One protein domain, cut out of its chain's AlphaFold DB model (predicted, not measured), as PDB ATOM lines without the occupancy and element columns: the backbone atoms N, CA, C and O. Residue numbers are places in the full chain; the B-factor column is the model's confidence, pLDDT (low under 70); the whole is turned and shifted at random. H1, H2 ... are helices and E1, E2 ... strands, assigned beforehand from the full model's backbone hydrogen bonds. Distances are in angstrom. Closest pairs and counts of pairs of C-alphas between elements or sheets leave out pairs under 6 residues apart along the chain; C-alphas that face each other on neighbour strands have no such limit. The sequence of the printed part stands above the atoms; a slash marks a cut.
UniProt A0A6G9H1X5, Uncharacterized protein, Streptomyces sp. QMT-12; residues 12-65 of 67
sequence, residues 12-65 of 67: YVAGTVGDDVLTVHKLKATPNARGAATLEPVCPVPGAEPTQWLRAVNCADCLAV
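This is residues 12 to 65 of the 67 residues of an uncharacterized protein of Streptomyces sp. QMT-12 (UniProt A0A6G9H1X5). Four antiparallel strands make a small sheet curled like part of a barrel, its edge strands E3 and E4 coming round toward each other, and after E4 a tail runs off to the short helix H1; residues 57 to 62 of it stick out. The 54 printed residues hold E1, E2, E3, E4 and H1 in that order, the sheet's order is E3 E2 E1 E4, and the class is mostly strand. The whole is loose, with a radius of gyration of the C-alphas of 12.5 A, and flat, spanning 36 by 28 by 14 A.

Start at E1, residues 12 to 17, which forms a hairpin with E2, residues 20 to 31; look for N 15 and O 25, 3.0 A apart. E2 bends by 109 degrees at residue 23. It forms a second hairpin with E3, residues 37 to 41, where N 28 and O 40 are 2.7 A apart. E1, E2 and E3 are a meander, each strand the antiparallel neighbour of the one before. E4, residues 50 to 52, is antiparallel to E1, with N 51 and O 16 2.8 A apart, completing a Greek key: a meander whose first strand neighbours the fourth. The closest C-alphas of E3 and E4, Leu 39 and Pro 50, are 6.1 A apart. H1, residues 60 to 63, is not on the sheet; it is too short for an O i to N i+4 pair, and its one O i to N i+3 pair is within range.

Find C-alpha 12 at (68.934, 40.607, 99.563); from there E1 runs 14.4 A. E2 runs 24.4 A from C-alpha 20 at (81.967, 44.652, 112.153), E3 12.8 A and E4 6.7 A. H1, 5.2 A long, ends with C-alpha 63 at (71.425, 61.978, 99.094).

The C-alphas farthest apart, Pro 46 and Ala 64, are 37.6 A apart. The printed part has no cut and no long link. Residues 55 to 65 have pLDDT under 70.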
ATOM      1  N   TYR A  12      67.578  40.380  99.081       88.12
ATOM      2  CA  TYR A  12      68.934  40.607  99.563       88.12
ATOM      3  C   TYR A  12      69.097  42.071  99.936       88.12
ATOM      4  O   TYR A  12      68.698  42.954  99.178       88.12
ATOM      5  N   VAL A  13      69.713  42.314 101.088       89.06
ATOM      6  CA  VAL A  13      69.989  43.658 101.599       89.06
ATOM      7  C   VAL A  13      71.451  43.772 102.011       89.06
ATOM      8  O   VAL A  13      72.127  42.771 102.256       89.06
ATOM      9  N   ALA A  14      71.953  45.001 102.061       89.06
ATOM     10  CA  ALA A  14      73.249  45.302 102.649       89.06
ATOM     11  C   ALA A  14      73.098  45.504 104.160       89.06
ATOM     12  O   ALA A  14      72.080  46.026 104.626       89.06
ATOM     13  N   GLY A  15      74.115  45.125 104.923       89.06
ATOM     14  CA  GLY A  15      74.150  45.363 106.358       89.06
ATOM     15  C   GLY A  15      75.507  45.073 106.972       89.06
ATOM     16  O   GLY A  15      76.487  44.860 106.264       89.06
ATOM     17  N   THR A  16      75.545  45.063 108.293       89.62
ATOM     18  CA  THR A  16      76.707  44.702 109.111       89.62
ATOM     19  C   THR A  16      76.387  43.469 109.939       89.62
ATOM     20  O   THR A  16      75.227  43.062 110.038       89.62
ATOM     21  N   VAL A  17      77.411  42.850 110.513       86.94
ATOM     22  CA  VAL A  17      77.270  41.621 111.294       86.94
ATOM     23  C   VAL A  17      78.059  41.775 112.592       86.94
ATOM     24  O   VAL A  17      79.274  41.954 112.559       86.94
ATOM     25  N   GLY A  18      77.369  41.742 113.736       85.69
ATOM     26  CA  GLY A  18      77.980  42.018 115.042       85.69
ATOM     27  C   GLY A  18      78.636  43.403 115.099       85.69
ATOM     28  O   GLY A  18      78.055  44.386 114.639       85.69
ATOM     29  N   ASP A  19      79.861  43.464 115.626       84.81
ATOM     30  CA  ASP A  19      80.638  44.705 115.777       84.81
ATOM     31  C   ASP A  19      81.419  45.110 114.511       84.81
ATOM     32  O   ASP A  19      82.090  46.146 114.490       84.81
ATOM     33  N   ASP A  20      81.344  44.318 113.435       81.38
ATOM     34  CA  ASP A  20      81.967  44.652 112.153       81.38
ATOM     35  C   ASP A  20      81.135  45.707 111.414       81.38
ATOM     36  O   ASP A  20      80.340  45.413 110.520       81.38
ATOM     37  N   VAL A  21      81.316  46.959 111.834       80.75
ATOM     38  CA  VAL A  21      80.653  48.139 111.260       80.75
ATOM     39  C   VAL A  21      81.402  48.736 110.067       80.75
ATOM     40  O   VAL A  21      80.900  49.664 109.430       80.75
ATOM     41  N   LEU A  22      82.606  48.235 109.771       79.88
ATOM     42  CA  LEU A  22      83.464  48.737 108.693       79.88
ATOM     43  C   LEU A  22      83.307  47.939 107.395       79.88
ATOM     44  O   LEU A  22      83.642  48.451 106.326       79.88
ATOM     45  N   THR A  23      82.779  46.717 107.472       82.31
ATOM     46  CA  THR A  23      82.573  45.846 106.312       82.31
ATOM     47  C   THR A  23      81.094  45.729 105.970       82.31
ATOM     48  O   THR A  23      80.243  45.539 106.836       82.31
ATOM     49  N   VAL A  24      80.780  45.796 104.676       86.12
ATOM     50  CA  VAL A  24      79.423  45.547 104.181       86.12
ATOM     51  C   VAL A  24      79.229  44.060 103.932       86.12
ATOM     52  O   VAL A  24      79.922  43.458 103.109       86.12
ATOM     53  N   HIS A  25      78.230  43.488 104.590       87.00
ATOM     54  CA  HIS A  25      77.807  42.105 104.431       87.00
ATOM     55  C   HIS A  25      76.542  42.028 103.581       87.00
ATOM     56  O   HIS A  25      75.615  42.834 103.713       87.00
ATOM     57  N   LYS A  26      76.483  41.022 102.708       88.88
ATOM     58  CA  LYS A  26      75.254  40.660 101.998       88.88
ATOM     59  C   LYS A  26      74.384  39.824 102.932       88.88
ATOM     60  O   LYS A  26      74.798  38.742 103.351       88.88
ATOM     61  N   LEU A  27      73.179  40.305 103.215       91.38
ATOM     62  CA  LEU A  27      72.209  39.641 104.078       91.38
ATOM     63  C   LEU A  27      71.042  39.108 103.246       91.38
ATOM     64  O   LEU A  27      70.539  39.785 102.346       91.38
ATOM     65  N   LYS A  28      70.611  37.891 103.555       91.88
ATOM     66  CA  LYS A  28      69.378  37.283 103.070       91.88
ATOM     67  C   LYS A  28      68.237  37.716 103.989       91.88
ATOM     68  O   LYS A  28      68.283  37.449 105.185       91.88
ATOM     69  N   ALA A  29      67.226  38.366 103.427       90.50
ATOM     70  CA  ALA A  29      66.003  38.750 104.113       90.50
ATOM     71  C   ALA A  29      64.897  37.742 103.774       90.50
ATOM     72  O   ALA A  29      64.454  37.649 102.623       90.50
ATOM     73  N   THR A  30      64.466  36.976 104.774       88.25
ATOM     74  CA  THR A  30      63.394  35.981 104.631       88.25
ATOM     75  C   THR A  30      62.185  36.431 105.449       88.25
ATOM     76  O   THR A  30      62.326  36.655 106.650       88.25
ATOM     77  N   PRO A  31      60.991  36.584 104.857       84.19
ATOM     78  CA  PRO A  31      59.788  36.883 105.625       84.19
ATOM     79  C   PRO A  31      59.519  35.779 106.654       84.19
ATOM     80  O   PRO A  31      59.478  34.597 106.315       84.19
ATOM     81  N   ASN A  32      59.322  36.153 107.913       80.94
ATOM     82  CA  ASN A  32      58.865  35.241 108.951       80.94
ATOM     83  C   ASN A  32      57.333  35.145 108.957       80.94
ATOM     84  O   ASN A  32      56.630  35.918 108.307       80.94
ATOM     85  N   ALA A  33      56.799  34.215 109.751       78.56
ATOM     86  CA  ALA A  33      55.359  33.964 109.856       78.56
ATOM     87  C   ALA A  33      54.524  35.175 110.333       78.56
ATOM     88  O   ALA A  33      53.300  35.136 110.266       78.56
ATOM     89  N   ARG A  34      55.164  36.245 110.827       79.81
ATOM     90  CA  ARG A  34      54.523  37.497 111.262       79.81
ATOM     91  C   ARG A  34      54.682  38.637 110.250       79.81
ATOM     92  O   ARG A  34      54.288  39.759 110.549       79.81
ATOM     93  N   GLY A  35      55.272  38.372 109.084       72.69
ATOM     94  CA  GLY A  35      55.508  39.367 108.035       72.69
ATOM     95  C   GLY A  35      56.730  40.264 108.258       72.69
ATOM     96  O   GLY A  35      57.009  41.110 107.416       72.69
ATOM     97  N   ALA A  36      57.484  40.084 109.348       78.81
ATOM     98  CA  ALA A  36      58.776  40.748 109.532       78.81
ATOM     99  C   ALA A  36      59.888  39.936 108.850       78.81
ATOM    100  O   ALA A  36      59.805  38.714 108.788       78.81
ATOM    101  N   ALA A  37      60.941  40.579 108.348       84.50
ATOM    102  CA  ALA A  37      62.065  39.862 107.750       84.50
ATOM    103  C   ALA A  37      63.049  39.375 108.827       84.50
ATOM    104  O   ALA A  37      63.473  40.160 109.674       84.50
ATOM    105  N   THR A  38      63.436  38.101 108.785       89.31
ATOM    106  CA  THR A  38      64.666  37.625 109.428       89.31
ATOM    107  C   THR A  38      65.842  37.896 108.505       89.31
ATOM    108  O   THR A  38      65.739  37.721 107.289       89.31
ATOM    109  N   LEU A  39      66.950  38.348 109.087       90.50
ATOM    110  CA  LEU A  39      68.188  38.618 108.372       90.50
ATOM    111  C   LEU A  39      69.189  37.510 108.678       90.50
ATOM    112  O   LEU A  39      69.387  37.161 109.836       90.50
ATOM    113  N   GLU A  40      69.835  36.991 107.644       91.25
ATOM    114  CA  GLU A  40      70.909  36.007 107.770       91.25
ATOM    115  C   GLU A  40      72.080  36.425 106.878       91.25
ATOM    116  O   GLU A  40      71.866  36.745 105.706       91.25
ATOM    117  N   PRO A  41      73.324  36.442 107.375       90.25
ATOM    118  CA  PRO A  41      74.464  36.734 106.525       90.25
ATOM    119  C   PRO A  41      74.691  35.589 105.531       90.25
ATOM    120  O   PRO A  41      74.645  34.413 105.887       90.25
ATOM    121  N   VAL A  42      74.945  35.928 104.263       89.81
ATOM    122  CA  VAL A  42      75.223  34.924 103.217       89.81
ATOM    123  C   VAL A  42      76.536  34.189 103.496       89.81
ATOM    124  O   VAL A  42      76.642  32.990 103.247       89.81
ATOM    125  N   CYS A  43      77.527  34.902 104.028       83.69
ATOM    126  CA  CYS A  43      78.759  34.317 104.541       83.69
ATOM    127  C   CYS A  43      78.596  34.100 106.053       83.69
ATOM    128  O   CYS A  43      78.366  35.081 106.760       83.69
ATOM    129  N   PRO A  44      78.700  32.864 106.573       80.06
ATOM    130  CA  PRO A  44      78.482  32.602 107.991       80.06
ATOM    131  C   PRO A  44      79.475  33.360 108.876       80.06
ATOM    132  O   PRO A  44      80.686  33.226 108.706       80.06
ATOM    133  N   VAL A  45      78.958  34.096 109.862       81.62
ATOM    134  CA  VAL A  45      79.747  34.711 110.936       81.62
ATOM    135  C   VAL A  45      79.178  34.218 112.270       81.62
ATOM    136  O   VAL A  45      78.073  34.613 112.647       81.62
ATOM    137  N   PRO A  46      79.862  33.297 112.971       79.44
ATOM    138  CA  PRO A  46      79.342  32.707 114.201       79.44
ATOM    139  C   PRO A  46      79.116  33.747 115.304       79.44
ATOM    140  O   PRO A  46      80.000  34.547 115.592       79.44
ATOM    141  N   GLY A  47      77.952  33.686 115.958       78.81
ATOM    142  CA  GLY A  47      77.648  34.491 117.148       78.81
ATOM    143  C   GLY A  47      77.439  35.983 116.889       78.81
ATOM    144  O   GLY A  47      77.473  36.763 117.837       78.81
ATOM    145  N   ALA A  48      77.243  36.384 115.635       82.25
ATOM    146  CA  ALA A  48      77.112  37.780 115.264       82.25
ATOM    147  C   ALA A  48      75.717  38.071 114.703       82.25
ATOM    148  O   ALA A  48      75.276  37.457 113.731       82.25
ATOM    149  N   GLU A  49      75.035  39.032 115.321       89.00
ATOM    150  CA  GLU A  49      73.693  39.444 114.919       89.00
ATOM    151  C   GLU A  49      73.760  40.364 113.685       89.00
ATOM    152  O   GLU A  49      74.456  41.388 113.714       89.00
ATOM    153  N   PRO A  50      73.072  40.026 112.581       89.31
ATOM    154  CA  PRO A  50      73.055  40.849 111.384       89.31
ATOM    155  C   PRO A  50      72.139  42.065 111.557       89.31
ATOM    156  O   PRO A  50      70.997  41.957 111.999       89.31
ATOM    157  N   THR A  51      72.616  43.231 111.133       89.25
ATOM    158  CA  THR A  51      71.849  44.482 111.135       89.25
ATOM    159  C   THR A  51      71.792  45.047 109.725       89.25
ATOM    160  O   THR A  51      72.824  45.311 109.113       89.25
ATOM    161  N   GLN A  52      70.588  45.257 109.194       87.69
ATOM    162  CA  GLN A  52      70.419  45.880 107.882       87.69
ATOM    163  C   GLN A  52      70.870  47.345 107.902       87.69
ATOM    164  O   GLN A  52      70.541  48.114 108.806       87.69
ATOM    165  N   TRP A  53      71.543  47.768 106.836       82.69
ATOM    166  CA  TRP A  53      71.772  49.177 106.553       82.69
ATOM    167  C   TRP A  53      70.556  49.780 105.858       82.69
ATOM    168  O   TRP A  53      70.283  49.515 104.690       82.69
ATOM    169  N   LEU A  54      69.816  50.602 106.601       72.56
ATOM    170  CA  LEU A  54      68.627  51.298 106.097       72.56
ATOM    171  C   LEU A  54      68.962  52.581 105.328       72.56
ATOM    172  O   LEU A  54      68.114  53.115 104.618       72.56
ATOM    173  N   ARG A  55      70.189  53.100 105.459       64.94
ATOM    174  CA  ARG A  55      70.621  54.260 104.678       64.94
ATOM    175  C   ARG A  55      70.964  53.805 103.264       64.94
ATOM    176  O   ARG A  55      71.779  52.908 103.079       64.94
ATOM    177  N   ALA A  56      70.402  54.473 102.265       60.44
ATOM    178  CA  ALA A  56      70.876  54.385 100.891       60.44
ATOM    179  C   ALA A  56      72.220  55.124 100.795       60.44
ATOM    180  O   ALA A  56      72.278  56.283 100.400       60.44
ATOM    181  N   VAL A  57      73.297  54.494 101.275       56.06
ATOM    182  CA  VAL A  57      74.476  55.244 101.736       56.06
ATOM    183  C   VAL A  57      75.223  55.992 100.625       56.06
ATOM    184  O   VAL A  57      75.943  56.920 100.946       56.06
ATOM    185  N   ASN A  58      75.043  55.670  99.340       53.66
ATOM    186  CA  ASN A  58      75.787  56.322  98.245       53.66
ATOM    187  C   ASN A  58      74.977  56.517  96.955       53.66
ATOM    188  O   ASN A  58      75.526  56.705  95.873       53.66
ATOM    189  N   CYS A  59      73.658  56.437  97.050       55.41
ATOM    190  CA  CYS A  59      72.781  56.738  95.931       55.41
ATOM    191  C   CYS A  59      72.716  58.269  95.818       55.41
ATOM    192  O   CYS A  59      72.182  58.914  96.718       55.41
ATOM    193  N   ALA A  60      73.302  58.852  94.762       57.66
ATOM    194  CA  ALA A  60      73.304  60.307  94.559       57.66
ATOM    195  C   ALA A  60      71.877  60.877  94.641       57.66
ATOM    196  O   ALA A  60      71.656  61.874  95.322       57.66
ATOM    197  N   ASP A  61      70.904  60.162  94.074       58.28
ATOM    198  CA  ASP A  61      69.485  60.522  94.121       58.28
ATOM    199  C   ASP A  61      68.893  60.473  95.541       58.28
ATOM    200  O   ASP A  61      68.038  61.276  95.890       58.28
ATOM    201  N   CYS A  62      69.375  59.570  96.399       53.00
ATOM    202  CA  CYS A  62      68.902  59.391  97.773       53.00
ATOM    203  C   CYS A  62      69.542  60.402  98.735       53.00
ATOM    204  O   CYS A  62      68.946  60.750  99.751       53.00
ATOM    205  N   LEU A  63      70.752  60.870  98.413       55.19
ATOM    206  CA  LEU A  63      71.425  61.978  99.094       55.19
ATOM    207  C   LEU A  63      70.900  63.344  98.628       55.19
ATOM    208  O   LEU A  63      71.012  64.321  99.363       55.19
ATOM    209  N   ALA A  64      70.322  63.410  97.426       63.16
ATOM    210  CA  ALA A  64      69.743  64.623  96.861       63.16
ATOM    211  C   ALA A  64      68.372  64.989  97.459       63.16
ATOM    212  O   ALA A  64      67.896  66.098  97.224       63.16
ATOM    213  N   VAL A  65      67.744  64.116  98.260       55.31
ATOM    214  CA  VAL A  65      66.480  64.431  98.946       55.31
ATOM    215  C   VAL A  65      66.755  65.225 100.227       55.31
ATOM    216  O   VAL A  65      66.598  64.747 101.349       55.31
TER     217      VAL A  65